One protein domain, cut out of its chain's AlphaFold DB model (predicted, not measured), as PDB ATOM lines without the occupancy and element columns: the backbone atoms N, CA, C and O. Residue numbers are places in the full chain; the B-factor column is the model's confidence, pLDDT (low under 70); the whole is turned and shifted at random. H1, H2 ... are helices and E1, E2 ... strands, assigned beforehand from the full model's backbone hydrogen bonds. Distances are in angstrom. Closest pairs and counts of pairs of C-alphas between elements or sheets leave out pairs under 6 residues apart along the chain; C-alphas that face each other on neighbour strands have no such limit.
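Overview. This is residues 3 to 107 of the 107 residues of the protein "DUF1905 domain-containing protein" of Acholeplasmataceae bacterium (UniProt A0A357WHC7). A strongly twisted sheet of four strands, E1, E6, E3 and E4, and a short strand pair, E2 and E5, set across from it beside its edge strands E1 and E4, come near to closing into a small, loose barrel. H2 packs on the outside of this body over E3 and E4, while H1 lies near the E3 to E4 turn and the links of residues 27 to 40 and 56 to 64 reach away on the opposite side from H1. The printed part has 105 residues, with six named strands and two named helices in the order E1 E2 E3 E4 E5 H1 E6 H2; both sheets are antiparallel and the class is mixed, helices and strands. The whole is compact, with a radius of gyration of the C-alphas of 13.2 A, and its C-alphas span 37 by 31 by 21 A.

Arrangement. The larger sheet has the order E1, residues 3 to 11, E6, residues 83 to 90, E3, residues 41 to 46, and E4, residues 49 to 55. E1 and E4 are its edge strands, and its C-alphas lie up to 7.7 A off their best plane. E1 and E6 are antiparallel at 161 degrees, with N 7 and O 86 within hydrogen-bond range at 3.0 A and N 84 and O 10 at 2.9 A. E6 and E3 are antiparallel at 146 degrees, with N 45 and O 87 at 2.8 A. E3 and E4 form a hairpin at 158 degrees, with N 44 and O 51 at 2.8 A. E2, residues 23 to 26, and E5, residues 65 to 67, make the other sheet, antiparallel at 154 degrees, with N 25 and O 66 at 3.0 A. Residues 13 to 14 also pair with residues 23 to 24 of E2, antiparallel. The closest C-alphas of E1 and E2 are those of Ile 11 and Leu 25, 6.7 A apart, and those of E4 and E5 are Asn 55 and Ile 66, 6.4 A apart. H2, residues 97 to 106, is on one face of the larger sheet, which gives two layers, a helix over a sheet. Its height over the sheet is 9.5 A; it lies over E3 and E4 and runs along the strands, at 26 degrees to E3 on the local plane. The closest C-alphas of H2 and E3 are those of Leu 104 and Gly 44, 6.6 A apart. H1, residues 70 to 76, only grazes this sheet, with its residues 72 to 76; the C-alphas of Ile 76 and Tyr 49, the closest of H1 and E4, are 6.5 A apart. H1 and H2 are apart. In both helices every O i to N i+4 pair is within hydrogen-bond range.

Along the chain. E6 measures 21.9 A from first to last C-alpha, residues 83 to 90. E1 begins with C-alpha 3 at (101.591, 222.827, 297.384), bends by 81 degrees at residue 7 and measures 19.7 A to C-alpha 11. E3 measures 15.0 A over residues 41 to 46, and E4 16.3 A over residues 49 to 55. E2, residues 23 to 26, measures 10.4 A, and E5, residues 65 to 67, 6.6 A. H1 begins with C-alpha 70 at (118.051, 241.012, 303.901) and measures 10.0 A to C-alpha 76. H2 measures 14.4 A from C-alpha 97 to C-alpha 106 at (114.451, 218.186, 292.186).

Size, cuts and confidence. The two C-alphas farthest apart are those of Gly 17 and Ser 106, 37.8 A. The printed part has no cut and ends at residue 107, the chain's last residue. The long links are E1 to E2, with 11 residues, and E2 to E3, with 14. The mean pLDDT of the printed part is 93.4, and residues 36 to 38, in the second of these links, are under 70.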
ATOM      1  N   LEU A   3     101.380 221.609 298.177       94.31
ATOM      2  CA  LEU A   3     101.591 222.827 297.384       94.31
ATOM      3  C   LEU A   3     100.670 223.972 297.848       94.31
ATOM      4  O   LEU A   3      99.477 223.759 298.072       94.31
ATOM      5  N   ILE A   4     101.227 225.178 297.976       94.62
ATOM      6  CA  ILE A   4     100.489 226.417 298.280       94.62
ATOM      7  C   ILE A   4     100.419 227.330 297.057       94.62
ATOM      8  O   ILE A   4      99.370 227.901 296.772       94.62
ATOM      9  N   ILE A   5     101.538 227.478 296.351       96.50
ATOM     10  CA  ILE A   5     101.690 228.376 295.205       96.50
ATOM     11  C   ILE A   5     102.813 227.840 294.313       96.50
ATOM     12  O   ILE A   5     103.797 227.323 294.844       96.50
ATOM     13  N   GLN A   6     102.675 227.935 292.988       97.06
ATOM     14  CA  GLN A   6     103.653 227.404 292.035       97.06
ATOM     15  C   GLN A   6     103.952 228.415 290.932       97.06
ATOM     16  O   GLN A   6     103.072 228.722 290.138       97.06
ATOM     17  N   ASN A   7     105.209 228.858 290.857       96.69
ATOM     18  CA  ASN A   7     105.729 229.757 289.825       96.69
ATOM     19  C   ASN A   7     104.850 231.001 289.584       96.69
ATOM     20  O   ASN A   7     104.663 231.436 288.448       96.69
ATOM     21  N   GLU A   8     104.280 231.554 290.655       98.06
ATOM     22  CA  GLU A   8     103.406 232.722 290.561       98.06
ATOM     23  C   GLU A   8     104.206 234.012 290.791       98.06
ATOM     24  O   GLU A   8     104.990 234.085 291.748       98.06
ATOM     25  N   PRO A   9     103.995 235.053 289.967       98.38
ATOM     26  CA  PRO A   9     104.637 236.344 290.151       98.38
ATOM     27  C   PRO A   9     103.997 237.110 291.315       98.38
ATOM     28  O   PRO A   9     102.808 237.429 291.290       98.38
ATOM     29  N   LEU A  10     104.795 237.467 292.324       98.62
ATOM     30  CA  LEU A  10     104.368 238.293 293.456       98.62
ATOM     31  C   LEU A  10     105.223 239.560 293.573       98.62
ATOM     32  O   LEU A  10     106.411 239.560 293.260       98.62
ATOM     33  N   ILE A  11     104.620 240.639 294.079       98.56
ATOM     34  CA  ILE A  11     105.326 241.898 294.350       98.56
ATOM     35  C   ILE A  11     105.906 241.887 295.763       98.56
ATOM     36  O   ILE A  11     105.170 241.781 296.752       98.56
ATOM     37  N   LEU A  12     107.224 242.069 295.861       98.62
ATOM     38  CA  LEU A  12     107.918 242.294 297.123       98.62
ATOM     39  C   LEU A  12     107.488 243.637 297.704       98.62
ATOM     40  O   LEU A  12     107.836 244.697 297.199       98.62
ATOM     41  N   THR A  13     106.715 243.616 298.784       98.56
ATOM     42  CA  THR A  13     106.204 244.846 299.394       98.56
ATOM     43  C   THR A  13     107.213 245.399 300.393       98.56
ATOM     44  O   THR A  13     107.646 244.669 301.285       98.56
ATOM     45  N   TYR A  14     107.532 246.694 300.287       98.31
ATOM     46  CA  TYR A  14     108.220 247.451 301.334       98.31
ATOM     47  C   TYR A  14     107.221 248.306 302.117       98.31
ATOM     48  O   TYR A  14     106.441 249.057 301.533       98.31
ATOM     49  N   LYS A  15     107.251 248.200 303.445       97.44
ATOM     50  CA  LYS A  15     106.441 249.013 304.353       97.44
ATOM     51  C   LYS A  15     107.273 249.423 305.561       97.44
ATOM     52  O   LYS A  15     107.525 248.613 306.452       97.44
ATOM     53  N   GLU A  16     107.676 250.687 305.592       96.75
ATOM     54  CA  GLU A  16     108.432 251.257 306.705       96.75
ATOM     55  C   GLU A  16     107.691 251.084 308.045       96.75
ATOM     56  O   GLU A  16     106.461 251.139 308.116       96.75
ATOM     57  N   GLY A  17     108.446 250.811 309.114       94.88
ATOM     58  CA  GLY A  17     107.899 250.624 310.460       94.88
ATOM     59  C   GLY A  17     107.142 249.306 310.679       94.88
ATOM     60  O   GLY A  17     106.570 249.110 311.749       94.88
ATOM     61  N   PHE A  18     107.145 248.373 309.717       94.44
ATOM     62  CA  PHE A  18     106.413 247.101 309.823       94.44
ATOM     63  C   PHE A  18     107.237 245.947 310.429       94.44
ATOM     64  O   PHE A  18     106.955 244.767 310.212       94.44
ATOM     65  N   GLY A  19     108.262 246.281 311.220       91.88
ATOM     66  CA  GLY A  19     109.085 245.328 311.969       91.88
ATOM     67  C   GLY A  19     109.752 244.281 311.072       91.88
ATOM     68  O   GLY A  19     110.248 244.604 309.991       91.88
ATOM     69  N   ALA A  20     109.719 243.011 311.489       88.88
ATOM     70  CA  ALA A  20     110.241 241.883 310.706       88.88
ATOM     71  C   ALA A  20     109.574 241.721 309.323       88.88
ATOM     72  O   ALA A  20     110.111 241.039 308.456       88.88
ATOM     73  N   TRP A  21     108.434 242.380 309.096       91.62
ATOM     74  CA  TRP A  21     107.661 242.354 307.853       91.62
ATOM     75  C   TRP A  21     107.866 243.611 307.012       91.62
ATOM     76  O   TRP A  21     107.113 243.845 306.074       91.62
ATOM     77  N   THR A  22     108.873 244.431 307.325       96.44
ATOM     78  CA  THR A  22     109.207 245.616 306.520       96.44
ATOM     79  C   THR A  22     109.355 245.261 305.041       96.44
ATOM     80  O   THR A  22     108.904 246.021 304.195       96.44
ATOM     81  N   TYR A  23     109.891 244.076 304.741       97.94
ATOM     82  CA  TYR A  23     109.845 243.450 303.423       97.94
ATOM     83  C   TYR A  23     109.041 242.153 303.511       97.94
ATOM     84  O   TYR A  23     109.386 241.271 304.301       97.94
ATOM     85  N   HIS A  24     107.965 242.029 302.736       98.12
ATOM     86  CA  HIS A  24     107.099 240.852 302.798       98.12
ATOM     87  C   HIS A  24     106.428 240.518 301.467       98.12
ATOM     88  O   HIS A  24     106.222 241.380 300.614       98.12
ATOM     89  N   LEU A  25     106.036 239.251 301.342       98.19
ATOM     90  CA  LEU A  25     105.139 238.765 300.298       98.19
ATOM     91  C   LEU A  25     103.816 238.353 300.929       98.19
ATOM     92  O   LEU A  25     103.793 237.755 302.007       98.19
ATOM     93  N   ARG A  26     102.712 238.670 300.251       97.00
ATOM     94  CA  ARG A  26     101.380 238.153 300.572       97.00
ATOM     95  C   ARG A  26     101.145 236.900 299.741       97.00
ATOM     96  O   ARG A  26     101.171 236.993 298.523       97.00
ATOM     97  N   ILE A  27     100.917 235.762 300.390       96.94
ATOM     98  CA  ILE A  27     100.823 234.461 299.713       96.94
ATOM     99  C   ILE A  27      99.356 234.150 299.399       96.94
ATOM    100  O   ILE A  27      98.621 233.847 300.336       96.94
ATOM    101  N   PRO A  28      98.895 234.225 298.139       95.06
ATOM    102  CA  PRO A  28      97.486 234.036 297.790       95.06
ATOM    103  C   PRO A  28      96.919 232.692 298.257       95.06
ATOM    104  O   PRO A  28      97.651 231.719 298.417       95.06
ATOM    105  N   ASN A  29      95.597 232.631 298.441       90.62
ATOM    106  CA  ASN A  29      94.859 231.410 298.794       90.62
ATOM    107  C   ASN A  29      95.243 230.810 300.160       90.62
ATOM    108  O   ASN A  29      95.045 229.621 300.407       90.62
ATOM    109  N   THR A  30      95.778 231.626 301.074       92.88
ATOM    110  CA  THR A  30      96.208 231.168 302.410       92.88
ATOM    111  C   THR A  30      95.347 231.700 303.549       92.88
ATOM    112  O   THR A  30      95.582 231.332 304.703       92.88
ATOM    113  N   LYS A  31      94.347 232.543 303.256       91.25
ATOM    114  CA  LYS A  31      93.419 233.091 304.257       91.25
ATOM    115  C   LYS A  31      92.820 232.001 305.154       91.25
ATOM    116  O   LYS A  31      92.907 232.105 306.375       91.25
ATOM    117  N   ASP A  32      92.295 230.938 304.548       88.31
ATOM    118  CA  ASP A  32      91.551 229.889 305.258       88.31
ATOM    119  C   ASP A  32      92.444 228.756 305.791       88.31
ATOM    120  O   ASP A  32      91.957 227.803 306.397       88.31
ATOM    121  N   LEU A  33      93.769 228.843 305.610       87.31
ATOM    122  CA  LEU A  33      94.684 227.892 306.238       87.31
ATOM    123  C   LEU A  33      94.657 228.088 307.757       87.31
ATOM    124  O   LEU A  33      95.081 229.121 308.286       87.31
ATOM    125  N   THR A  34      94.196 227.071 308.468       78.75
ATOM    126  CA  THR A  34      94.154 227.041 309.928       78.75
ATOM    127  C   THR A  34      95.447 226.468 310.497       78.75
ATOM    128  O   THR A  34      95.918 225.428 310.043       78.75
ATOM    129  N   GLY A  35      96.002 227.101 311.526       72.75
ATOM    130  CA  GLY A  35      97.176 226.593 312.231       72.75
ATOM    131  C   GLY A  35      97.615 227.528 313.352       72.75
ATOM    132  O   GLY A  35      97.272 228.711 313.366       72.75
ATOM    133  N   THR A  36      98.364 226.997 314.315       66.81
ATOM    134  CA  THR A  36      98.927 227.796 315.410       66.81
ATOM    135  C   THR A  36     100.192 228.525 314.955       66.81
ATOM    136  O   THR A  36     100.953 228.022 314.123       66.81
ATOM    137  N   TRP A  37     100.446 229.701 315.532       62.62
ATOM    138  CA  TRP A  37     101.685 230.453 315.314       62.62
ATOM    139  C   TRP A  37     102.928 229.591 315.590       62.62
ATOM    140  O   TRP A  37     102.912 228.769 316.505       62.62
ATOM    141  N   GLY A  38     103.974 229.736 314.769       66.62
ATOM    142  CA  GLY A  38     105.208 228.937 314.840       66.62
ATOM    143  C   GLY A  38     105.112 227.507 314.290       66.62
ATOM    144  O   GLY A  38     106.130 226.826 314.202       66.62
ATOM    145  N   ARG A  39     103.912 227.040 313.910       76.38
ATOM    146  CA  ARG A  39     103.712 225.713 313.292       76.38
ATOM    147  C   ARG A  39     103.401 225.767 311.802       76.38
ATOM    148  O   ARG A  39     103.615 224.784 311.109       76.38
ATOM    149  N   MET A  40     102.892 226.893 311.306       89.62
ATOM    150  CA  MET A  40     102.668 227.081 309.872       89.62
ATOM    151  C   MET A  40     103.973 227.516 309.221       89.62
ATOM    152  O   MET A  40     104.279 228.708 309.170       89.62
ATOM    153  N   LYS A  41     104.736 226.534 308.757       92.81
ATOM    154  CA  LYS A  41     106.001 226.741 308.065       92.81
ATOM    155  C   LYS A  41     105.859 226.370 306.595       92.81
ATOM    156  O   LYS A  41     105.062 225.503 306.245       92.81
ATOM    157  N   VAL A  42     106.616 227.044 305.744       95.38
ATOM    158  CA  VAL A  42     106.722 226.749 304.316       95.38
ATOM    159  C   VAL A  42     108.172 226.564 303.915       95.38
ATOM    160  O   VAL A  42     109.071 227.120 304.545       95.38
ATOM    161  N   PHE A  43     108.374 225.822 302.838       97.25
ATOM    162  CA  PHE A  43     109.643 225.689 302.132       97.25
ATOM    163  C   PHE A  43     109.380 225.806 300.617       97.25
ATOM    164  O   PHE A  43     108.227 225.730 300.182       97.25
ATOM    165  N   GLY A  44     110.411 226.037 299.807       97.56
ATOM    166  CA  GLY A  44     110.274 226.200 298.358       97.56
ATOM    167  C   GLY A  44     111.352 227.093 297.748       97.56
ATOM    168  O   GLY A  44     112.486 227.092 298.217       97.56
ATOM    169  N   LYS A  45     110.999 227.866 296.716       98.00
ATOM    170  CA  LYS A  45     111.903 228.787 296.011       98.00
ATOM    171  C   LYS A  45     111.262 230.169 295.839       98.00
ATOM    172  O   LYS A  45     110.058 230.281 295.591       98.00
ATOM    173  N   ILE A  46     112.073 231.213 295.990       98.25
ATOM    174  CA  ILE A  46     111.757 232.582 295.558       98.25
ATOM    175  C   ILE A  46     112.837 232.973 294.554       98.25
ATOM    176  O   ILE A  46     114.007 233.041 294.928       98.25
ATOM    177  N   ASP A  47     112.447 233.212 293.304       97.50
ATOM    178  CA  ASP A  47     113.363 233.205 292.160       97.50
ATOM    179  C   ASP A  47     114.271 231.953 292.236       97.50
ATOM    180  O   ASP A  47     113.768 230.840 292.412       97.50
ATOM    181  N   ASP A  48     115.592 232.128 292.189       95.00
ATOM    182  CA  ASP A  48     116.575 231.040 292.279       95.00
ATOM    183  C   ASP A  48     117.020 230.732 293.725       95.00
ATOM    184  O   ASP A  48     117.913 229.915 293.948       95.00
ATOM    185  N   TYR A  49     116.435 231.391 294.732       97.75
ATOM    186  CA  TYR A  49     116.821 231.209 296.130       97.75
ATOM    187  C   TYR A  49     115.959 230.163 296.837       97.75
ATOM    188  O   TYR A  49     114.738 230.303 296.952       97.75
ATOM    189  N   GLU A  50     116.615 229.147 297.396       97.81
ATOM    190  CA  GLU A  50     115.965 228.098 298.175       97.81
ATOM    191  C   GLU A  50     115.571 228.555 299.579       97.81
ATOM    192  O   GLU A  50     116.373 229.034 300.384       97.81
ATOM    193  N   ILE A  51     114.311 228.306 299.907       96.94
ATOM    194  CA  ILE A  51     113.734 228.484 301.225       96.94
ATOM    195  C   ILE A  51     113.569 227.111 301.861       96.94
ATOM    196  O   ILE A  51     112.673 226.357 301.493       96.94
ATOM    197  N   LYS A  52     114.396 226.806 302.862       95.19
ATOM    198  CA  LYS A  52     114.267 225.567 303.647       95.19
ATOM    199  C   LYS A  52     113.150 225.645 304.677       95.19
ATOM    200  O   LYS A  52     112.464 224.665 304.927       95.19
ATOM    201  N   GLU A  53     112.973 226.820 305.275       94.62
ATOM    202  CA  GLU A  53     111.934 227.051 306.267       94.62
ATOM    203  C   GLU A  53     111.633 228.549 306.411       94.62
ATOM    204  O   GLU A  53     112.533 229.354 306.645       94.62
ATOM    205  N   LEU A  54     110.355 228.926 306.335       94.69
ATOM    206  CA  LEU A  54     109.852 230.239 306.740       94.69
ATOM    207  C   LEU A  54     108.494 230.123 307.426       94.69
ATOM    208  O   LEU A  54     107.645 229.332 307.028       94.69
ATOM    209  N   ASN A  55     108.251 230.975 308.420       92.69
ATOM    210  CA  ASN A  55     106.945 231.063 309.068       92.69
ATOM    211  C   ASN A  55     105.940 231.836 308.201       92.69
ATOM    212  O   ASN A  55     106.220 232.948 307.752       92.69
ATOM    213  N   LEU A  56     104.728 231.295 308.066       91.81
ATOM    214  CA  LEU A  56     103.560 232.023 307.575       91.81
ATOM    215  C   LEU A  56     102.932 232.839 308.714       91.81
ATOM    216  O   LEU A  56     102.453 232.283 309.706       91.81
ATOM    217  N   ALA A  57     102.873 234.161 308.551       88.69
ATOM    218  CA  ALA A  57     102.218 235.067 309.490       88.69
ATOM    219  C   ALA A  57     100.719 234.736 309.642       88.69
ATOM    220  O   ALA A  57      99.984 234.779 308.651       88.69
ATOM    221  N   PRO A  58     100.216 234.460 310.858       79.12
ATOM    222  CA  PRO A  58      98.809 234.284 311.123       79.12
ATOM    223  C   PRO A  58      98.154 235.644 310.975       79.12
ATOM    224  O   PRO A  58      98.583 236.645 311.553       79.12
ATOM    225  N   ARG A  59      97.094 235.674 310.185       85.19
ATOM    226  CA  ARG A  59      96.275 236.857 309.986       85.19
ATOM    227  C   ARG A  59      94.830 236.465 310.210       85.19
ATOM    228  O   ARG A  59      94.405 235.415 309.744       85.19
ATOM    229  N   LYS A  60      94.117 237.299 310.969       74.62
ATOM    230  CA  LYS A  60      92.663 237.176 311.141       74.62
ATOM    231  C   LYS A  60      91.956 237.497 309.828       74.62
ATOM    232  O   LYS A  60      91.052 236.776 309.430       74.62
ATOM    233  N   ASP A  61      92.462 238.516 309.131       82.00
ATOM    234  CA  ASP A  61      91.902 239.001 307.879       82.00
ATOM    235  C   ASP A  61      92.945 238.989 306.756       82.00
ATOM    236  O   ASP A  61      94.016 239.614 306.835       82.00
ATOM    237  N   GLY A  62      92.580 238.287 305.685       90.38
ATOM    238  CA  GLY A  62      93.350 238.177 304.455       90.38
ATOM    239  C   GLY A  62      94.395 237.068 304.466       90.38
ATOM    240  O   GLY A  62      94.555 236.316 305.424       90.38
ATOM    241  N   ASP A  63      95.102 236.984 303.349       94.75
ATOM    242  CA  ASP A  63      96.145 235.991 303.156       94.75
ATOM    243  C   ASP A  63      97.347 236.231 304.060       94.75
ATOM    244  O   ASP A  63      97.674 237.369 304.416       94.75
ATOM    245  N   LYS A  64      98.030 235.138 304.387       93.75
ATOM    246  CA  LYS A  64      99.227 235.121 305.219       93.75
ATOM    247  C   LYS A  64     100.392 235.814 304.521       93.75
ATOM    248  O   LYS A  64     100.433 235.958 303.298       93.75
ATOM    249  N   LEU A  65     101.346 236.249 305.337       94.94
ATOM    250  CA  LEU A  65     102.573 236.889 304.875       94.94
ATOM    251  C   LEU A  65     103.782 236.001 305.153       94.94
ATOM    252  O   LEU A  65     103.789 235.272 306.143       94.94
ATOM    253  N   ILE A  66     104.823 236.144 304.340       95.94
ATOM    254  CA  ILE A  66     106.188 235.717 304.674       95.94
ATOM    255  C   ILE A  66     107.109 236.938 304.692       95.94
ATOM    256  O   ILE A  66     106.936 237.865 303.897       95.94
ATOM    257  N   SER A  67     108.061 236.964 305.621       96.25
ATOM    258  CA  SER A  67     109.058 238.026 305.732       96.25
ATOM    259  C   SER A  67     110.229 237.714 304.813       96.25
ATOM    260  O   SER A  67     110.793 236.623 304.904       96.25
ATOM    261  N   ILE A  68     110.638 238.672 303.984       97.69
ATOM    262  CA  ILE A  68     111.805 238.520 303.112       97.69
ATOM    263  C   ILE A  68     112.960 239.299 303.734       97.69
ATOM    264  O   ILE A  68     113.068 240.522 303.613       97.69
ATOM    265  N   ASN A  69     113.808 238.582 304.468       96.19
ATOM    266  CA  ASN A  69     114.931 239.191 305.170       96.19
ATOM    267  C   ASN A  69     115.999 239.716 304.188       96.19
ATOM    268  O   ASN A  69     115.936 239.508 302.975       96.19
ATOM    269  N   GLN A  70     116.990 240.427 304.719       96.81
ATOM    270  CA  GLN A  70     118.051 241.012 303.901       96.81
ATOM    271  C   GLN A  70     118.865 239.965 303.128       96.81
ATOM    272  O   GLN A  70     119.175 240.215 301.969       96.81
ATOM    273  N   THR A  71     119.167 238.810 303.729       97.19
ATOM    274  CA  THR A  71     119.925 237.730 303.079       97.19
ATOM    275  C   THR A  71     119.220 237.227 301.825       97.19
ATOM    276  O   THR A  71     119.842 237.162 300.770       97.19
ATOM    277  N   ILE A  72     117.915 236.945 301.918       97.75
ATOM    278  CA  ILE A  72     117.117 236.501 300.768       97.75
ATOM    279  C   ILE A  72     117.124 237.591 299.696       97.75
ATOM    280  O   ILE A  72     117.496 237.323 298.561       97.75
ATOM    281  N   ARG A  73     116.795 238.841 300.063       97.88
ATOM    282  CA  ARG A  73     116.741 239.977 299.122       97.88
ATOM    283  C   ARG A  73     118.050 240.212 298.381       97.88
ATOM    284  O   ARG A  73     118.024 240.508 297.194       97.88
ATOM    285  N   GLN A  74     119.176 240.102 299.080       98.06
ATOM    286  CA  GLN A  74     120.498 240.242 298.478       98.06
ATOM    287  C   GLN A  74     120.798 239.091 297.518       98.06
ATOM    288  O   GLN A  74     121.324 239.344 296.441       98.06
ATOM    289  N   ALA A  75     120.431 237.859 297.877       98.12
ATOM    290  CA  ALA A  75     120.662 236.693 297.033       98.12
ATOM    291  C   ALA A  75     119.858 236.738 295.724       98.12
ATOM    292  O   ALA A  75     120.387 236.375 294.681       98.12
ATOM    293  N   ILE A  76     118.619 237.240 295.766       97.88
ATOM    294  CA  ILE A  76     117.777 237.407 294.567       97.88
ATOM    295  C   ILE A  76     117.952 238.773 293.883       97.88
ATOM    296  O   ILE A  76     117.394 239.010 292.816       97.88
ATOM    297  N   ASN A  77     118.728 239.683 294.485       98.12
ATOM    298  CA  ASN A  77     118.923 241.068 294.044       98.12
ATOM    299  C   ASN A  77     117.601 241.843 293.835       98.12
ATOM    300  O   ASN A  77     117.366 242.428 292.776       98.12
ATOM    301  N   LYS A  78     116.723 241.832 294.849       98.25
ATOM    302  CA  LYS A  78     115.391 242.472 294.803       98.25
ATOM    303  C   LYS A  78     115.123 243.371 296.006       98.25
ATOM    304  O   LYS A  78     115.584 243.125 297.124       98.25
ATOM    305  N   THR A  79     114.305 244.392 295.793       97.94
ATOM    306  CA  THR A  79     113.825 245.334 296.803       97.94
ATOM    307  C   THR A  79     112.310 245.555 296.702       97.94
ATOM    308  O   THR A  79     111.600 244.877 295.965       97.94
ATOM    309  N   GLY A  80     111.786 246.470 297.518       98.31
ATOM    310  CA  GLY A  80     110.374 246.825 297.525       98.31
ATOM    311  C   GLY A  80     109.911 247.337 296.163       98.31
ATOM    312  O   GLY A  80     110.517 248.253 295.618       98.31
ATOM    313  N   GLY A  81     108.817 246.778 295.654       98.50
ATOM    314  CA  GLY A  81     108.249 247.077 294.341       98.50
ATOM    315  C   GLY A  81     108.638 246.077 293.254       98.50
ATOM    316  O   GLY A  81     107.939 246.001 292.246       98.50
ATOM    317  N   ASP A  82     109.683 245.273 293.463       98.69
ATOM    318  CA  ASP A  82     110.113 244.301 292.464       98.69
ATOM    319  C   ASP A  82     109.213 243.061 292.428       98.69
ATOM    320  O   ASP A  82     108.659 242.624 293.442       98.69
ATOM    321  N   CYS A  83     109.118 242.460 291.243       98.38
ATOM    322  CA  CYS A  83     108.470 241.172 291.043       98.38
ATOM    323  C   CYS A  83     109.457 240.019 291.272       98.38
ATOM    324  O   CYS A  83     110.608 240.077 290.817       98.38
ATOM    325  N   VAL A  84     108.963 238.967 291.924       98.56
ATOM    326  CA  VAL A  84     109.649 237.690 292.161       98.56
ATOM    327  C   VAL A  84     108.749 236.529 291.741       98.56
ATOM    328  O   VAL A  84     107.529 236.636 291.869       98.56
ATOM    329  N   SER A  85     109.328 235.433 291.256       98.38
ATOM    330  CA  SER A  85     108.603 234.175 291.055       98.38
ATOM    331  C   SER A  85     108.604 233.356 292.341       98.38
ATOM    332  O   SER A  85     109.632 233.247 293.009       98.38
ATOM    333  N   VAL A  86     107.455 232.797 292.722       98.50
ATOM    334  CA  VAL A  86     107.295 232.128 294.016       98.50
ATOM    335  C   VAL A  86     106.689 230.744 293.856       98.50
ATOM    336  O   VAL A  86     105.585 230.582 293.335       98.50
ATOM    337  N   THR A  87     107.390 229.757 294.410       98.06
ATOM    338  CA  THR A  87     106.905 228.389 294.590       98.06
ATOM    339  C   THR A  87     107.048 228.018 296.059       98.06
ATOM    340  O   THR A  87     108.160 228.012 296.581       98.06
ATOM    341  N   LEU A  88     105.946 227.711 296.746       97.56
ATOM    342  CA  LEU A  88     105.961 227.334 298.164       97.56
ATOM    343  C   LEU A  88     105.074 226.127 298.437       97.56
ATOM    344  O   LEU A  88     103.975 225.984 297.893       97.56
ATOM    345  N   TYR A  89     105.534 225.325 299.386       96.00
ATOM    346  CA  TYR A  89     104.860 224.163 299.932       96.00
ATOM    347  C   TYR A  89     104.704 224.341 301.438       96.00
ATOM    348  O   TYR A  89     105.592 224.866 302.109       96.00
ATOM    349  N   LEU A  90     103.569 223.910 301.979       93.44
ATOM    350  CA  LEU A  90     103.348 223.819 303.413       93.44
ATOM    351  C   LEU A  90     104.138 222.631 303.960       93.44
ATOM    352  O   LEU A  90     104.028 221.522 303.432       93.44
ATOM    353  N   MET A  91     104.896 222.895 305.020       92.88
ATOM    354  CA  MET A  91     105.651 221.895 305.761       92.88
ATOM    355  C   MET A  91     104.720 221.128 306.701       92.88
ATOM    356  O   MET A  91     103.949 221.723 307.460       92.88
ATOM    357  N   GLU A  92     104.807 219.808 306.654       89.38
ATOM    358  CA  GLU A  92     104.138 218.884 307.559       89.38
ATOM    359  C   GLU A  92     105.122 218.364 308.610       89.38
ATOM    360  O   GLU A  92     106.336 218.391 308.435       89.38
ATOM    361  N   TRP A  93     104.606 217.878 309.739       85.94
ATOM    362  CA  TRP A  93     105.442 217.386 310.844       85.94
ATOM    363  C   TRP A  93     106.254 216.130 310.485       85.94
ATOM    364  O   TRP A  93     107.180 215.779 311.210       85.94
ATOM    365  N   THR A  94     105.888 215.448 309.399       89.44
ATOM    366  CA  THR A  94     106.589 214.285 308.844       89.44
ATOM    367  C   THR A  94     107.695 214.654 307.859       89.44
ATOM    368  O   THR A  94     108.449 213.769 307.467       89.44
ATOM    369  N   ASP A  95     107.783 215.913 307.425       91.69
ATOM    370  CA  ASP A  95     108.789 216.336 306.452       91.69
ATOM    371  C   ASP A  95     110.145 216.496 307.168       91.69
ATOM    372  O   ASP A  95     110.327 217.412 307.974       91.69
ATOM    373  N   SER A  96     111.094 215.586 306.908       93.62
ATOM    374  CA  SER A  96     112.465 215.693 307.434       93.62
ATOM    375  C   SER A  96     113.290 216.712 306.642       93.62
ATOM    376  O   SER A  96     112.973 217.028 305.492       93.62
ATOM    377  N   GLU A  97     114.379 217.212 307.231       93.50
ATOM    378  CA  GLU A  97     115.279 218.148 306.545       93.50
ATOM    379  C   GLU A  97     115.883 217.538 305.271       93.50
ATOM    380  O   GLU A  97     115.991 218.219 304.250       93.50
ATOM    381  N   GLU A  98     116.231 216.251 305.303       95.81
ATOM    382  CA  GLU A  98     116.753 215.508 304.154       95.81
ATOM    383  C   GLU A  98     115.703 215.390 303.049       95.81
ATOM    384  O   GLU A  98     116.004 215.696 301.898       95.81
ATOM    385  N   MET A  99     114.458 215.042 303.398       95.44
ATOM    386  CA  MET A  99     113.357 214.957 302.433       95.44
ATOM    387  C   MET A  99     113.073 216.308 301.770       95.44
ATOM    388  O   MET A  99     112.837 216.370 300.565       95.44
ATOM    389  N   ILE A 100     113.091 217.397 302.545       96.25
ATOM    390  CA  ILE A 100     112.915 218.757 302.018       96.25
ATOM    391  C   ILE A 100     114.055 219.100 301.063       96.25
ATOM    392  O   ILE A 100     113.806 219.640 299.988       96.25
ATOM    393  N   LYS A 101     115.296 218.784 301.440       95.69
ATOM    394  CA  LYS A 101     116.468 219.063 300.613       95.69
ATOM    395  C   LYS A 101     116.415 218.306 299.285       95.69
ATOM    396  O   LYS A 101     116.506 218.938 298.241       95.69
ATOM    397  N   GLU A 102     116.203 216.991 299.319       96.12
ATOM    398  CA  GLU A 102     116.081 216.161 298.111       96.12
ATOM    399  C   GLU A 102     114.953 216.653 297.197       96.12
ATOM    400  O   GLU A 102     115.089 216.671 295.974       96.12
ATOM    401  N   PHE A 103     113.843 217.095 297.791       96.00
ATOM    402  CA  PHE A 103     112.742 217.668 297.036       96.00
ATOM    403  C   PHE A 103     113.125 219.000 296.371       96.00
ATOM    404  O   PHE A 103     112.859 219.171 295.184       96.00
ATOM    405  N   LEU A 104     113.760 219.930 297.093       95.75
ATOM    406  CA  LEU A 104     114.213 221.218 296.545       95.75
ATOM    407  C   LEU A 104     115.244 221.054 295.418       95.75
ATOM    408  O   LEU A 104     115.152 221.774 294.421       95.75
ATOM    409  N   ASP A 105     116.152 220.081 295.548       94.06
ATOM    410  CA  ASP A 105     117.145 219.718 294.526       94.06
ATOM    411  C   ASP A 105     116.476 219.198 293.232       94.06
ATOM    412  O   ASP A 105     117.077 219.242 292.157       94.06
ATOM    413  N   SER A 106     115.229 218.713 293.319       92.50
ATOM    414  CA  SER A 106     114.451 218.186 292.186       92.50
ATOM    415  C   SER A 106     113.511 219.200 291.511       92.50
ATOM    416  O   SER A 106     112.973 218.891 290.444       92.50
ATOM    417  N   LEU A 107     113.293 220.373 292.128       87.50
ATOM    418  CA  LEU A 107     112.455 221.471 291.607       87.50
ATOM    419  C   LEU A 107     113.178 222.285 290.534       87.50
ATOM    420  O   LEU A 107     112.531 222.588 289.511       87.50
TER     421      LEU A 107